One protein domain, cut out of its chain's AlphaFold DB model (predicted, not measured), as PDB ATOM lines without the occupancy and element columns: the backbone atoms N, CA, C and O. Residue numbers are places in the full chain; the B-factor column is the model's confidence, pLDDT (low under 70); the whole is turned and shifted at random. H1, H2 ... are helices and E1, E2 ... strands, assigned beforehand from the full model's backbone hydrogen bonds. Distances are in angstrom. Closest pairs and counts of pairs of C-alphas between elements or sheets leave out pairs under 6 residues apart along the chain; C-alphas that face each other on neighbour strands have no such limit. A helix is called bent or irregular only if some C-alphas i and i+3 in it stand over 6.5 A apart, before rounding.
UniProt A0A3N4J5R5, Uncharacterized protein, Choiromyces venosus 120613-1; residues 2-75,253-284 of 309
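This is residues 2 to 75 and 253 to 284 of the 309 residues of an uncharacterized protein of Choiromyces venosus 120613-1 (UniProt A0A3N4J5R5). The core is two crossed helices, H4 and H5, with H5 kinked near residue 61 and folding back on itself. The short helices H1 and H3 pack on H5 and H4 towards one end, with little H2 near them, while at the other end a small hairpin of strands, E1 and E2, packs on the second part of H5. The printed part has 106 residues with five named helices and then two named strands, in the order H1 H2 H3 H4 H5 E1 E2; the sheet, E1 - E2, is antiparallel and the class is mostly helix. The whole is compact, with a radius of gyration of the C-alphas of 13.3 A and spans of 39 by 37 by 22 A.

H1, residues 4 to 10, touches residues 54 to 59 alone of H5, residues 52 to 72, about perpendicular at 77 degrees; the closest C-alphas, those of Phe 6 and Cys 58, are 5.3 A apart. H2, residues 14 to 18, is close to H1 but not clearly touching, the closest C-alphas, those of Phe 10 and Ile 16, being 7.8 A apart. H3, residues 21 to 28, touches residues 37 to 42 alone of H4, residues 35 to 47, at a steep tilt of 63 degrees, opposite ways; the closest C-alphas, of Ile 26 and Tyr 38, are 6.2 A apart. H4 and H5 touch, about perpendicular at 75 degrees, with the C-alphas of Ser 43 and Leu 66 closest at 4.4 A. The helix packing is mostly crossed: of the three pairs that touch, 0 are at a shallow tilt. E1, residues 270 to 273, and E2, residues 276 to 279, form a hairpin, with N 271 and O 278 within hydrogen-bond range at 2.9 A, as are N 276 and O 273 at 3.1 A. The closest C-alphas of H5 and E2, those of Thr 64 and Leu 277, are 5.9 A apart. H1 and H4 are apart, as are H3 and H5. In H1, H3 and H4 every O i to N i+4 pair is within hydrogen-bond range; H5 has 10 of 17, and H2 has 0 of 1, beside 1 of 2 O i to N i+3 pairs.

H1 begins at C-alpha 4, (-18.246, 164.816, 209.401), and is 9.8 A long; H2 is 8.7 A and H3 10.3 A. H2 is neither bent nor irregular, but only just: C-alphas 14 and 17 are 6.4 A apart. H4 is 18.5 A long. H5, 17.4 A, is irregular, with C-alphas 58 and 61 at 8.7 A, and has a kink of 134 degrees near residue 61. E1 is 9.6 A long; E2, 10.2 A, ends at C-alpha 279, (-8.007, 169.899, 188.993).

The two C-alphas farthest apart, of Pro 14 and Met 284, are 39.9 A apart. Residues 76 to 252 are not printed, and C-alphas 75 and 253 are 37.5 A apart across this cut. Residues 253 to 269 hold no named element. Of the links that are printed whole, H3 to H4 is short and the others are tight. The mean pLDDT of the printed part is 89.6; residues 30 to 32, 253 to 257 and 283 to 284 are under 70.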
ATOM      1  N   ASP A   2     -15.796 161.121 203.624       87.81
ATOM      2  CA  ASP A   2     -16.568 161.492 204.824       87.81
ATOM      3  C   ASP A   2     -16.129 162.870 205.350       87.81
ATOM      4  O   ASP A   2     -14.961 163.050 205.706       87.81
ATOM      5  N   CYS A   3     -17.061 163.825 205.409       89.81
ATOM      6  CA  CYS A   3     -16.805 165.199 205.841       89.81
ATOM      7  C   CYS A   3     -17.121 165.472 207.317       89.81
ATOM      8  O   CYS A   3     -16.749 166.524 207.832       89.81
ATOM      9  N   SER A   4     -17.719 164.532 208.056       87.69
ATOM     10  CA  SER A   4     -18.246 164.816 209.401       87.69
ATOM     11  C   SER A   4     -17.188 165.185 210.442       87.69
ATOM     12  O   SER A   4     -17.494 165.801 211.468       87.69
ATOM     13  N   LYS A   5     -15.926 164.795 210.237       87.00
ATOM     14  CA  LYS A   5     -14.812 165.261 211.083       87.00
ATOM     15  C   LYS A   5     -14.390 166.696 210.754       87.00
ATOM     16  O   LYS A   5     -14.074 167.459 211.667       87.00
ATOM     17  N   PHE A   6     -14.442 167.071 209.478       91.31
ATOM     18  CA  PHE A   6     -14.137 168.423 209.016       91.31
ATOM     19  C   PHE A   6     -15.215 169.399 209.484       91.31
ATOM     20  O   PHE A   6     -14.870 170.436 210.049       91.31
ATOM     21  N   ASP A   7     -16.489 168.996 209.391       91.69
ATOM     22  CA  ASP A   7     -17.635 169.755 209.904       91.69
ATOM     23  C   ASP A   7     -17.471 170.053 211.393       91.69
ATOM     24  O   ASP A   7     -17.509 171.207 211.797       91.69
ATOM     25  N   ARG A   8     -17.197 169.035 212.223       89.94
ATOM     26  CA  ARG A   8     -16.987 169.223 213.669       89.94
ATOM     27  C   ARG A   8     -15.860 170.197 213.982       89.94
ATOM     28  O   ARG A   8     -16.002 171.033 214.871       89.94
ATOM     29  N   ARG A   9     -14.739 170.096 213.266       90.81
ATOM     30  CA  ARG A   9     -13.607 171.003 213.468       90.81
ATOM     31  C   ARG A   9     -13.965 172.425 213.061       90.81
ATOM     32  O   ARG A   9     -13.728 173.348 213.835       90.81
ATOM     33  N   PHE A  10     -14.555 172.594 211.883       94.19
ATOM     34  CA  PHE A  10     -15.008 173.893 211.411       94.19
ATOM     35  C   PHE A  10     -16.008 174.510 212.386       94.19
ATOM     36  O   PHE A  10     -15.813 175.655 212.774       94.19
ATOM     37  N   LEU A  11     -16.977 173.714 212.859       92.75
ATOM     38  CA  LEU A  11     -18.032 174.093 213.801       92.75
ATOM     39  C   LEU A  11     -17.546 174.345 215.246       92.75
ATOM     40  O   LEU A  11     -18.305 174.844 216.073       92.75
ATOM     41  N   SER A  12     -16.279 174.058 215.551       92.56
ATOM     42  CA  SER A  12     -15.652 174.403 216.837       92.56
ATOM     43  C   SER A  12     -14.926 175.755 216.835       92.56
ATOM     44  O   SER A  12     -14.510 176.236 217.888       92.56
ATOM     45  N   SER A  13     -14.755 176.373 215.663       93.62
ATOM     46  CA  SER A  13     -14.045 177.643 215.518       93.62
ATOM     47  C   SER A  13     -14.854 178.824 216.069       93.62
ATOM     48  O   SER A  13     -16.032 178.958 215.754       93.62
ATOM     49  N   PRO A  14     -14.245 179.772 216.800       92.50
ATOM     50  CA  PRO A  14     -14.959 180.970 217.245       92.50
ATOM     51  C   PRO A  14     -15.437 181.847 216.075       92.50
ATOM     52  O   PRO A  14     -16.380 182.611 216.235       92.50
ATOM     53  N   LEU A  15     -14.828 181.723 214.888       90.69
ATOM     54  CA  LEU A  15     -15.184 182.524 213.714       90.69
ATOM     55  C   LEU A  15     -16.572 182.198 213.146       90.69
ATOM     56  O   LEU A  15     -17.107 182.985 212.381       90.69
ATOM     57  N   ILE A  16     -17.189 181.072 213.506       91.62
ATOM     58  CA  ILE A  16     -18.499 180.692 212.950       91.62
ATOM     59  C   ILE A  16     -19.593 181.669 213.374       91.62
ATOM     60  O   ILE A  16     -20.573 181.826 212.656       91.62
ATOM     61  N   SER A  17     -19.451 182.330 214.527       90.31
ATOM     62  CA  SER A  17     -20.490 183.229 215.037       90.31
ATOM     63  C   SER A  17     -20.749 184.438 214.135       90.31
ATOM     64  O   SER A  17     -21.766 185.100 214.314       90.31
ATOM     65  N   SER A  18     -19.849 184.750 213.194       92.56
ATOM     66  CA  SER A  18     -20.063 185.794 212.188       92.56
ATOM     67  C   SER A  18     -20.740 185.292 210.906       92.56
ATOM     68  O   SER A  18     -21.088 186.112 210.057       92.56
ATOM     69  N   LEU A  19     -20.959 183.981 210.748       93.75
ATOM     70  CA  LEU A  19     -21.669 183.426 209.596       93.75
ATOM     71  C   LEU A  19     -23.194 183.532 209.757       93.75
ATOM     72  O   LEU A  19     -23.710 183.441 210.874       93.75
ATOM     73  N   PRO A  20     -23.944 183.655 208.646       94.31
ATOM     74  CA  PRO A  20     -25.401 183.614 208.684       94.31
ATOM     75  C   PRO A  20     -25.933 182.304 209.301       94.31
ATOM     76  O   PRO A  20     -25.407 181.231 208.985       94.31
ATOM     77  N   PRO A  21     -27.015 182.339 210.106       91.12
ATOM     78  CA  PRO A  21     -27.589 181.140 210.728       91.12
ATOM     79  C   PRO A  21     -27.937 180.025 209.734       91.12
ATOM     80  O   PRO A  21     -27.720 178.849 210.026       91.12
ATOM     81  N   ASP A  22     -28.404 180.385 208.536       91.12
ATOM     82  CA  ASP A  22     -28.745 179.428 207.476       91.12
ATOM     83  C   ASP A  22     -27.511 178.698 206.931       91.12
ATOM     84  O   ASP A  22     -27.553 177.512 206.621       91.12
ATOM     85  N   THR A  23     -26.368 179.382 206.866       92.44
ATOM     86  CA  THR A  23     -25.095 178.763 206.475       92.44
ATOM     87  C   THR A  23     -24.654 177.737 207.517       92.44
ATOM     88  O   THR A  23     -24.239 176.628 207.181       92.44
ATOM     89  N   ILE A  24     -24.799 178.082 208.799       91.88
ATOM     90  CA  ILE A  24     -24.471 177.186 209.908       91.88
ATOM     91  C   ILE A  24     -25.404 175.972 209.901       91.88
ATOM     92  O   ILE A  24     -24.936 174.853 210.111       91.88
ATOM     93  N   SER A  25     -26.699 176.154 209.633       90.94
ATOM     94  CA  SER A  25     -27.672 175.055 209.590       90.94
ATOM     95  C   SER A  25     -27.419 174.085 208.429       90.94
ATOM     96  O   SER A  25     -27.543 172.878 208.620       90.94
ATOM     97  N   ILE A  26     -26.971 174.572 207.265       92.62
ATOM     98  CA  ILE A  26     -26.566 173.727 206.126       92.62
ATOM     99  C   ILE A  26     -25.365 172.841 206.489       92.62
ATOM    100  O   ILE A  26     -25.365 171.649 206.181       92.62
ATOM    101  N   ILE A  27     -24.356 173.404 207.163       91.44
ATOM    102  CA  ILE A  27     -23.111 172.693 207.510       91.44
ATOM    103  C   ILE A  27     -23.315 171.752 208.701       91.44
ATOM    104  O   ILE A  27     -22.819 170.629 208.702       91.44
ATOM    105  N   SER A  28     -24.059 172.194 209.718       86.88
ATOM    106  CA  SER A  28     -24.394 171.377 210.896       86.88
ATOM    107  C   SER A  28     -25.496 170.349 210.629       86.88
ATOM    108  O   SER A  28     -25.651 169.397 211.396       86.88
ATOM    109  N   GLY A  29     -26.259 170.530 209.550       76.44
ATOM    110  CA  GLY A  29     -27.364 169.671 209.162       76.44
ATOM    111  C   GLY A  29     -26.921 168.241 208.862       76.44
ATOM    112  O   GLY A  29     -25.877 167.993 208.254       76.44
ATOM    113  N   SER A  30     -27.758 167.281 209.268       61.62
ATOM    114  CA  SER A  30     -27.559 165.856 208.977       61.62
ATOM    115  C   SER A  30     -27.623 165.553 207.466       61.62
ATOM    116  O   SER A  30     -27.993 166.412 206.663       61.62
ATOM    117  N   ALA A  31     -27.292 164.314 207.076       61.09
ATOM    118  CA  ALA A  31     -27.182 163.805 205.697       61.09
ATOM    119  C   ALA A  31     -28.419 163.987 204.771       61.09
ATOM    120  O   ALA A  31     -28.410 163.503 203.646       61.09
ATOM    121  N   GLN A  32     -29.483 164.659 205.222       67.12
ATOM    122  CA  GLN A  32     -30.657 165.026 204.420       67.12
ATOM    123  C   GLN A  32     -30.461 166.298 203.578       67.12
ATOM    124  O   GLN A  32     -31.218 166.511 202.633       67.12
ATOM    125  N   VAL A  33     -29.479 167.146 203.904       80.88
ATOM    126  CA  VAL A  33     -29.143 168.308 203.064       80.88
ATOM    127  C   VAL A  33     -28.367 167.836 201.841       80.88
ATOM    128  O   VAL A  33     -27.355 167.147 201.997       80.88
ATOM    129  N   ASP A  34     -28.827 168.250 200.659       90.12
ATOM    130  CA  ASP A  34     -28.179 167.982 199.377       90.12
ATOM    131  C   ASP A  34     -26.676 168.312 199.410       90.12
ATOM    132  O   ASP A  34     -26.260 169.379 199.873       90.12
ATOM    133  N   ASN A  35     -25.854 167.382 198.917       93.00
ATOM    134  CA  ASN A  35     -24.400 167.532 198.924       93.00
ATOM    135  C   ASN A  35     -23.940 168.671 198.004       93.00
ATOM    136  O   ASN A  35     -22.945 169.322 198.318       93.00
ATOM    137  N   GLY A  36     -24.668 168.948 196.917       93.88
ATOM    138  CA  GLY A  36     -24.401 170.090 196.045       93.88
ATOM    139  C   GLY A  36     -24.547 171.410 196.797       93.88
ATOM    140  O   GLY A  36     -23.592 172.181 196.865       93.88
ATOM    141  N   LEU A  37     -25.693 171.617 197.454       94.25
ATOM    142  CA  LEU A  37     -25.936 172.800 198.287       94.25
ATOM    143  C   LEU A  37     -24.893 172.948 199.404       94.25
ATOM    144  O   LEU A  37     -24.412 174.054 199.657       94.25
ATOM    145  N   TYR A  38     -24.516 171.851 200.061       95.62
ATOM    146  CA  TYR A  38     -23.479 171.855 201.095       95.62
ATOM    147  C   TYR A  38     -22.110 172.302 200.549       95.62
ATOM    148  O   TYR A  38     -21.483 173.196 201.121       95.62
ATOM    149  N   LEU A  39     -21.660 171.737 199.423       96.94
ATOM    150  CA  LEU A  39     -20.369 172.075 198.817       96.94
ATOM    151  C   LEU A  39     -20.352 173.497 198.237       96.94
ATOM    152  O   LEU A  39     -19.353 174.201 198.383       96.94
ATOM    153  N   ASP A  40     -21.456 173.957 197.646       97.12
ATOM    154  CA  ASP A  40     -21.605 175.343 197.187       97.12
ATOM    155  C   ASP A  40     -21.557 176.328 198.358       97.12
ATOM    156  O   ASP A  40     -20.904 177.371 198.276       97.12
ATOM    157  N   THR A  41     -22.200 175.982 199.476       97.19
ATOM    158  CA  THR A  41     -22.155 176.785 200.704       97.19
ATOM    159  C   THR A  41     -20.725 176.892 201.226       97.19
ATOM    160  O   THR A  41     -20.234 177.998 201.445       97.19
ATOM    161  N   LEU A  42     -20.013 175.767 201.348       97.69
ATOM    162  CA  LEU A  42     -18.607 175.770 201.757       97.69
ATOM    163  C   LEU A  42     -17.715 176.543 200.783       97.69
ATOM    164  O   LEU A  42     -16.822 177.257 201.227       97.69
ATOM    165  N   SER A  43     -17.956 176.439 199.476       98.44
ATOM    166  CA  SER A  43     -17.184 177.145 198.450       98.44
ATOM    167  C   SER A  43     -17.329 178.667 198.560       98.44
ATOM    168  O   SER A  43     -16.329 179.385 198.475       98.44
ATOM    169  N   ARG A  44     -18.543 179.161 198.837       98.00
ATOM    170  CA  ARG A  44     -18.806 180.589 199.092       98.00
ATOM    171  C   ARG A  44     -18.093 181.100 200.338       98.00
ATOM    172  O   ARG A  44     -17.595 182.218 200.327       98.00
ATOM    173  N   ILE A  45     -17.997 180.284 201.385       97.94
ATOM    174  CA  ILE A  45     -17.211 180.631 202.577       97.94
ATOM    175  C   ILE A  45     -15.708 180.552 202.265       97.94
ATOM    176  O   ILE A  45     -14.936 181.383 202.727       97.94
ATOM    177  N   ALA A  46     -15.275 179.580 201.458       98.12
ATOM    178  CA  ALA A  46     -13.867 179.353 201.133       98.12
ATOM    179  C   ALA A  46     -13.212 180.544 200.423       98.12
ATOM    180  O   ALA A  46     -12.018 180.784 200.615       98.12
ATOM    181  N   ILE A  47     -13.968 181.273 199.597       97.38
ATOM    182  CA  ILE A  47     -13.446 182.434 198.868       97.38
ATOM    183  C   ILE A  47     -13.437 183.717 199.709       97.38
ATOM    184  O   ILE A  47     -12.742 184.665 199.356       97.38
ATOM    185  N   ASP A  48     -14.184 183.760 200.818       95.31
ATOM    186  CA  ASP A  48     -14.197 184.918 201.712       95.31
ATOM    187  C   ASP A  48     -12.830 185.045 202.414       95.31
ATOM    188  O   ASP A  48     -12.444 184.132 203.155       95.31
ATOM    189  N   PRO A  49     -12.118 186.178 202.255       93.06
ATOM    190  CA  PRO A  49     -10.836 186.453 202.900       93.06
ATOM    191  C   PRO A  49     -10.754 186.115 204.392       93.06
ATOM    192  O   PRO A  49      -9.693 185.693 204.859       93.06
ATOM    193  N   ASN A  50     -11.852 186.291 205.132       93.06
ATOM    194  CA  ASN A  50     -11.921 186.059 206.575       93.06
ATOM    195  C   ASN A  50     -11.947 184.569 206.936       93.06
ATOM    196  O   ASN A  50     -11.558 184.184 208.040       93.06
ATOM    197  N   PHE A  51     -12.394 183.723 206.006       96.19
ATOM    198  CA  PHE A  51     -12.613 182.301 206.241       96.19
ATOM    199  C   PHE A  51     -11.752 181.389 205.367       96.19
ATOM    200  O   PHE A  51     -11.624 180.215 205.713       96.19
ATOM    201  N   THR A  52     -11.115 181.889 204.300       96.50
ATOM    202  CA  THR A  52     -10.293 181.085 203.379       96.50
ATOM    203  C   THR A  52      -9.308 180.181 204.116       96.50
ATOM    204  O   THR A  52      -9.295 178.974 203.889       96.50
ATOM    205  N   SER A  53      -8.524 180.736 205.045       96.00
ATOM    206  CA  SER A  53      -7.539 179.972 205.821       96.00
ATOM    207  C   SER A  53      -8.187 178.898 206.697       96.00
ATOM    208  O   SER A  53      -7.672 177.785 206.789       96.00
ATOM    209  N   LEU A  54      -9.328 179.209 207.324       96.62
ATOM    210  CA  LEU A  54     -10.056 178.272 208.178       96.62
ATOM    211  C   LEU A  54     -10.653 177.127 207.354       96.62
ATOM    212  O   LEU A  54     -10.465 175.964 207.705       96.62
ATOM    213  N   ILE A  55     -11.334 177.443 206.248       97.75
ATOM    214  CA  ILE A  55     -11.917 176.437 205.357       97.75
ATOM    215  C   ILE A  55     -10.823 175.555 204.770       97.75
ATOM    216  O   ILE A  55     -10.946 174.337 204.838       97.75
ATOM    217  N   LEU A  56      -9.734 176.138 204.270       97.62
ATOM    218  CA  LEU A  56      -8.606 175.375 203.746       97.62
ATOM    219  C   LEU A  56      -8.025 174.431 204.804       97.62
ATOM    220  O   LEU A  56      -7.798 173.259 204.532       97.62
ATOM    221  N   THR A  57      -7.860 174.910 206.033       96.81
ATOM    222  CA  THR A  57      -7.319 174.111 207.136       96.81
ATOM    223  C   THR A  57      -8.260 172.981 207.573       96.81
ATOM    224  O   THR A  57      -7.805 171.896 207.946       96.81
ATOM    225  N   CYS A  58      -9.574 173.216 207.572       95.75
ATOM    226  CA  CYS A  58     -10.576 172.234 207.988       95.75
ATOM    227  C   CYS A  58     -10.903 171.215 206.892       95.75
ATOM    228  O   CYS A  58     -11.067 170.038 207.205       95.75
ATOM    229  N   TYR A  59     -10.977 171.661 205.640       96.19
ATOM    230  CA  TYR A  59     -11.510 170.922 204.496       96.19
ATOM    231  C   TYR A  59     -10.477 170.726 203.384       96.19
ATOM    232  O   TYR A  59     -10.851 170.537 202.228       96.19
ATOM    233  N   GLU A  60      -9.185 170.746 203.720       96.00
ATOM    234  CA  GLU A  60      -8.081 170.561 202.771       96.00
ATOM    235  C   GLU A  60      -8.344 169.450 201.731       96.00
ATOM    236  O   GLU A  60      -8.203 169.729 200.539       96.00
ATOM    237  N   PRO A  61      -8.817 168.238 202.107       94.50
ATOM    238  CA  PRO A  61      -8.982 167.145 201.145       94.50
ATOM    239  C   PRO A  61     -10.035 167.396 200.058       94.50
ATOM    240  O   PRO A  61      -9.947 166.807 198.983       94.50
ATOM    241  N   ILE A  62     -11.025 168.260 200.321       96.25
ATOM    242  CA  ILE A  62     -12.051 168.650 199.342       96.25
ATOM    243  C   ILE A  62     -11.823 170.048 198.765       96.25
ATOM    244  O   ILE A  62     -12.599 170.489 197.920       96.25
ATOM    245  N   PHE A  63     -10.780 170.761 199.194       97.81
ATOM    246  CA  PHE A  63     -10.618 172.176 198.870       97.81
ATOM    247  C   PHE A  63     -10.468 172.426 197.366       97.81
ATOM    248  O   PHE A  63     -10.956 173.437 196.870       97.81
ATOM    249  N   THR A  64      -9.873 171.488 196.622       97.69
ATOM    250  CA  THR A  64      -9.831 171.528 195.152       97.69
ATOM    251  C   THR A  64     -11.226 171.691 194.549       97.69
ATOM    252  O   THR A  64     -11.409 172.499 193.643       97.69
ATOM    253  N   ASP A  65     -12.221 170.971 195.075       97.81
ATOM    254  CA  ASP A  65     -13.606 171.070 194.611       97.81
ATOM    255  C   ASP A  65     -14.244 172.408 194.979       97.81
ATOM    256  O   ASP A  65     -14.940 173.021 194.169       97.81
ATOM    257  N   LEU A  66     -13.958 172.890 196.190       98.38
ATOM    258  CA  LEU A  66     -14.432 174.189 196.652       98.38
ATOM    259  C   LEU A  66     -13.879 175.315 195.771       98.38
ATOM    260  O   LEU A  66     -14.647 176.184 195.366       98.38
ATOM    261  N   ALA A  67     -12.590 175.270 195.426       98.25
ATOM    262  CA  ALA A  67     -11.953 176.235 194.533       98.25
ATOM    263  C   ALA A  67     -12.496 176.139 193.097       98.25
ATOM    264  O   ALA A  67     -12.770 177.156 192.464       98.25
ATOM    265  N   ALA A  68     -12.737 174.924 192.601       97.38
ATOM    266  CA  ALA A  68     -13.316 174.700 191.278       97.38
ATOM    267  C   ALA A  68     -14.697 175.360 191.115       97.38
ATOM    268  O   ALA A  68     -15.019 175.886 190.047       97.38
ATOM    269  N   ARG A  69     -15.517 175.348 192.172       97.81
ATOM    270  CA  ARG A  69     -16.859 175.953 192.184       97.81
ATOM    271  C   ARG A  69     -16.848 177.474 192.131       97.81
ATOM    272  O   ARG A  69     -17.846 178.051 191.700       97.81
ATOM    273  N   TRP A  70     -15.740 178.129 192.488       98.06
ATOM    274  CA  TRP A  70     -15.635 179.588 192.405       98.06
ATOM    275  C   TRP A  70     -15.942 180.101 190.997       98.06
ATOM    276  O   TRP A  70     -16.591 181.132 190.860       98.06
ATOM    277  N   ARG A  71     -15.604 179.335 189.948       94.31
ATOM    278  CA  ARG A  71     -15.906 179.689 188.551       94.31
ATOM    279  C   ARG A  71     -17.379 179.995 188.290       94.31
ATOM    280  O   ARG A  71     -17.678 180.764 187.384       94.31
ATOM    281  N   GLY A  72     -18.283 179.360 189.035       94.00
ATOM    282  CA  GLY A  72     -19.723 179.479 188.826       94.00
ATOM    283  C   GLY A  72     -20.365 180.704 189.477       94.00
ATOM    284  O   GLY A  72     -21.520 180.989 189.173       94.00
ATOM    285  N   PHE A  73     -19.674 181.406 190.382       96.06
ATOM    286  CA  PHE A  73     -20.295 182.506 191.134       96.06
ATOM    287  C   PHE A  73     -19.370 183.661 191.533       96.06
ATOM    288  O   PHE A  73     -19.885 184.714 191.905       96.06
ATOM    289  N   ALA A  74     -18.054 183.464 191.555       96.94
ATOM    290  CA  ALA A  74     -17.112 184.459 192.043       96.94
ATOM    291  C   ALA A  74     -16.772 185.478 190.956       96.94
ATOM    292  O   ALA A  74     -16.568 185.111 189.800       96.94
ATOM    293  N   MET A  75     -16.652 186.741 191.360       95.69
ATOM    294  CA  MET A  75     -16.113 187.797 190.503       95.69
ATOM    295  C   MET A  75     -14.597 187.647 190.356       95.69
ATOM    296  O   MET A  75     -13.939 187.050 191.217       95.69
ATOM    297  N   MET A 253     -12.290 156.613 212.185       58.12
ATOM    298  CA  MET A 253     -13.597 156.881 211.594       58.12
ATOM    299  C   MET A 253     -14.694 156.862 212.661       58.12
ATOM    300  O   MET A 253     -14.865 155.894 213.396       58.12
ATOM    301  N   SER A 254     -15.449 157.956 212.748       56.00
ATOM    302  CA  SER A 254     -16.524 158.094 213.729       56.00
ATOM    303  C   SER A 254     -17.767 157.317 213.291       56.00
ATOM    304  O   SER A 254     -18.198 157.419 212.149       56.00
ATOM    305  N   THR A 255     -18.393 156.594 214.217       53.47
ATOM    306  CA  THR A 255     -19.569 155.732 213.986       53.47
ATOM    307  C   THR A 255     -20.910 156.491 213.977       53.47
ATOM    308  O   THR A 255     -21.935 155.947 214.381       53.47
ATOM    309  N   GLY A 256     -20.911 157.771 213.586       60.28
ATOM    310  CA  GLY A 256     -22.093 158.648 213.601       60.28
ATOM    311  C   GLY A 256     -22.774 158.802 212.237       60.28
ATOM    312  O   GLY A 256     -22.390 158.163 211.261       60.28
ATOM    313  N   HIS A 257     -23.773 159.693 212.157       62.00
ATOM    314  CA  HIS A 257     -24.355 160.135 210.883       62.00
ATOM    315  C   HIS A 257     -23.288 160.851 210.047       62.00
ATOM    316  O   HIS A 257     -23.020 162.033 210.251       62.00
ATOM    317  N   SER A 258     -22.664 160.103 209.140       76.81
ATOM    318  CA  SER A 258     -21.602 160.593 208.270       76.81
ATOM    319  C   SER A 258     -22.180 161.318 207.054       76.81
ATOM    320  O   SER A 258     -23.078 160.804 206.380       76.81
ATOM    321  N   ARG A 259     -21.649 162.508 206.755       87.31
ATOM    322  CA  ARG A 259     -21.853 163.178 205.468       87.31
ATOM    323  C   ARG A 259     -20.838 162.620 204.482       87.31
ATOM    324  O   ARG A 259     -19.659 162.967 204.539       87.31
ATOM    325  N   VAL A 260     -21.302 161.769 203.572       89.44
ATOM    326  CA  VAL A 260     -20.455 161.153 202.546       89.44
ATOM    327  C   VAL A 260     -20.635 161.880 201.218       89.44
ATOM    328  O   VAL A 260     -21.726 161.883 200.655       89.44
ATOM    329  N   ILE A 261     -19.549 162.465 200.717       91.25
ATOM    330  CA  ILE A 261     -19.451 163.061 199.381       91.25
ATOM    331  C   ILE A 261     -19.064 161.981 198.370       91.25
ATOM    332  O   ILE A 261     -18.044 161.305 198.547       91.25
ATOM    333  N   ASN A 262     -19.853 161.830 197.312       90.88
ATOM    334  CA  ASN A 262     -19.592 160.908 196.210       90.88
ATOM    335  C   ASN A 262     -18.986 161.646 195.013       90.88
ATOM    336  O   ASN A 262     -19.102 162.861 194.889       90.88
ATOM    337  N   SER A 263     -18.384 160.909 194.076       89.62
ATOM    338  CA  SER A 263     -17.806 161.505 192.863       89.62
ATOM    339  C   SER A 263     -18.844 162.211 191.978       89.62
ATOM    340  O   SER A 263     -18.477 163.106 191.227       89.62
ATOM    341  N   SER A 264     -20.124 161.829 192.066       91.19
ATOM    342  CA  SER A 264     -21.242 162.505 191.389       91.19
ATOM    343  C   SER A 264     -21.524 163.904 191.925       91.19
ATOM    344  O   SER A 264     -22.127 164.706 191.220       91.19
ATOM    345  N   ASP A 265     -21.116 164.175 193.164       93.69
ATOM    346  CA  ASP A 265     -21.421 165.423 193.861       93.69
ATOM    347  C   ASP A 265     -20.361 166.493 193.564       93.69
ATOM    348  O   ASP A 265     -20.597 167.676 193.804       93.69
ATOM    349  N   LEU A 266     -19.193 166.077 193.059       94.62
ATOM    350  CA  LEU A 266     -18.048 166.932 192.761       94.62
ATOM    351  C   LEU A 266     -18.278 167.782 191.504       94.62
ATOM    352  O   LEU A 266     -18.976 167.396 190.565       94.62
ATOM    353  N   SER A 267     -17.620 168.935 191.472       94.69
ATOM    354  CA  SER A 267     -17.531 169.806 190.308       94.69
ATOM    355  C   SER A 267     -16.963 169.051 189.099       94.69
ATOM    356  O   SER A 267     -16.005 168.283 189.233       94.69
ATOM    357  N   PRO A 268     -17.464 169.311 187.876       93.44
ATOM    358  CA  PRO A 268     -16.920 168.714 186.652       93.44
ATOM    359  C   PRO A 268     -15.466 169.122 186.353       93.44
ATOM    360  O   PRO A 268     -14.834 168.505 185.485       93.44
ATOM    361  N   LEU A 269     -14.966 170.152 187.049       94.31
ATOM    362  CA  LEU A 269     -13.590 170.652 187.008       94.31
ATOM    363  C   LEU A 269     -12.681 169.997 188.062       94.31
ATOM    364  O   LEU A 269     -11.535 170.413 188.223       94.31
ATOM    365  N   THR A 270     -13.169 168.969 188.756       94.56
ATOM    366  CA  THR A 270     -12.427 168.186 189.746       94.56
ATOM    367  C   THR A 270     -12.434 166.712 189.343       94.56
ATOM    368  O   THR A 270     -13.399 166.209 188.765       94.56
ATOM    369  N   ALA A 271     -11.359 165.992 189.644       92.19
ATOM    370  CA  ALA A 271     -11.311 164.538 189.554       92.19
ATOM    371  C   ALA A 271     -10.854 163.939 190.887       92.19
ATOM    372  O   ALA A 271      -9.934 164.455 191.514       92.19
ATOM    373  N   ASP A 272     -11.482 162.837 191.292       93.00
ATOM    374  CA  ASP A 272     -11.021 162.016 192.410       93.00
ATOM    375  C   ASP A 272     -10.012 160.984 191.892       93.00
ATOM    376  O   ASP A 272     -10.354 160.098 191.104       93.00
ATOM    377  N   MET A 273      -8.759 161.123 192.321       89.75
ATOM    378  CA  MET A 273      -7.693 160.173 192.050       89.75
ATOM    379  C   MET A 273      -7.272 159.516 193.366       89.75
ATOM    380  O   MET A 273      -6.471 160.056 194.126       89.75
ATOM    381  N   CYS A 274      -7.819 158.327 193.630       86.06
ATOM    382  CA  CYS A 274      -7.510 157.519 194.815       86.06
ATOM    383  C   CYS A 274      -7.765 158.242 196.156       86.06
ATOM    384  O   CYS A 274      -7.013 158.058 197.112       86.06
ATOM    385  N   GLY A 275      -8.826 159.047 196.241       84.38
ATOM    386  CA  GLY A 275      -9.197 159.809 197.433       84.38
ATOM    387  C   GLY A 275      -8.560 161.198 197.512       84.38
ATOM    388  O   GLY A 275      -8.807 161.912 198.484       84.38
ATOM    389  N   VAL A 276      -7.762 161.591 196.513       90.62
ATOM    390  CA  VAL A 276      -7.166 162.926 196.395       90.62
ATOM    391  C   VAL A 276      -7.832 163.670 195.246       90.62
ATOM    392  O   VAL A 276      -7.846 163.193 194.110       90.62
ATOM    393  N   LEU A 277      -8.368 164.856 195.534       94.88
ATOM    394  CA  LEU A 277      -9.023 165.681 194.526       94.88
ATOM    395  C   LEU A 277      -8.011 166.537 193.763       94.88
ATOM    396  O   LEU A 277      -7.308 167.358 194.355       94.88
ATOM    397  N   ILE A 278      -7.989 166.388 192.440       93.88
ATOM    398  CA  ILE A 278      -7.106 167.125 191.528       93.88
ATOM    399  C   ILE A 278      -7.912 167.967 190.523       93.88
ATOM    400  O   ILE A 278      -9.024 167.575 190.155       93.88
ATOM    401  N   PRO A 279      -7.377 169.111 190.052       94.19
ATOM    402  CA  PRO A 279      -8.007 169.899 188.993       94.19
ATOM    403  C   PRO A 279      -8.203 169.109 187.690       94.19
ATOM    404  O   PRO A 279      -7.346 168.324 187.282       94.19
ATOM    405  N   ARG A 280      -9.318 169.358 186.993       91.62
ATOM    406  CA  ARG A 280      -9.675 168.759 185.697       91.62
ATOM    407  C   ARG A 280     -10.208 169.809 184.719       91.62
ATOM    408  O   ARG A 280     -11.405 169.907 184.473       91.62
ATOM    409  N   LEU A 281      -9.304 170.561 184.102       85.38
ATOM    410  CA  LEU A 281      -9.660 171.710 183.253       85.38
ATOM    411  C   LEU A 281     -10.124 171.317 181.843       85.38
ATOM    412  O   LEU A 281     -10.940 172.000 181.239       85.38
ATOM    413  N   ARG A 282      -9.693 170.159 181.327       70.62
ATOM    414  CA  ARG A 282     -10.057 169.685 179.972       70.62
ATOM    415  C   ARG A 282     -11.420 168.987 179.881       70.62
ATOM    416  O   ARG A 282     -11.709 168.330 178.883       70.62
ATOM    417  N   GLY A 283     -12.256 169.126 180.909       58.72
ATOM    418  CA  GLY A 283     -13.559 168.472 180.980       58.72
ATOM    419  C   GLY A 283     -13.469 166.943 180.956       58.72
ATOM    420  O   GLY A 283     -12.398 166.336 181.026       58.72
ATOM    421  N   MET A 284     -14.628 166.292 180.900       49.12
ATOM    422  CA  MET A 284     -14.693 164.845 180.728       49.12
ATOM    423  C   MET A 284     -14.327 164.553 179.278       49.12
ATOM    424  O   MET A 284     -14.981 165.079 178.377       49.12
TER     425      MET A 284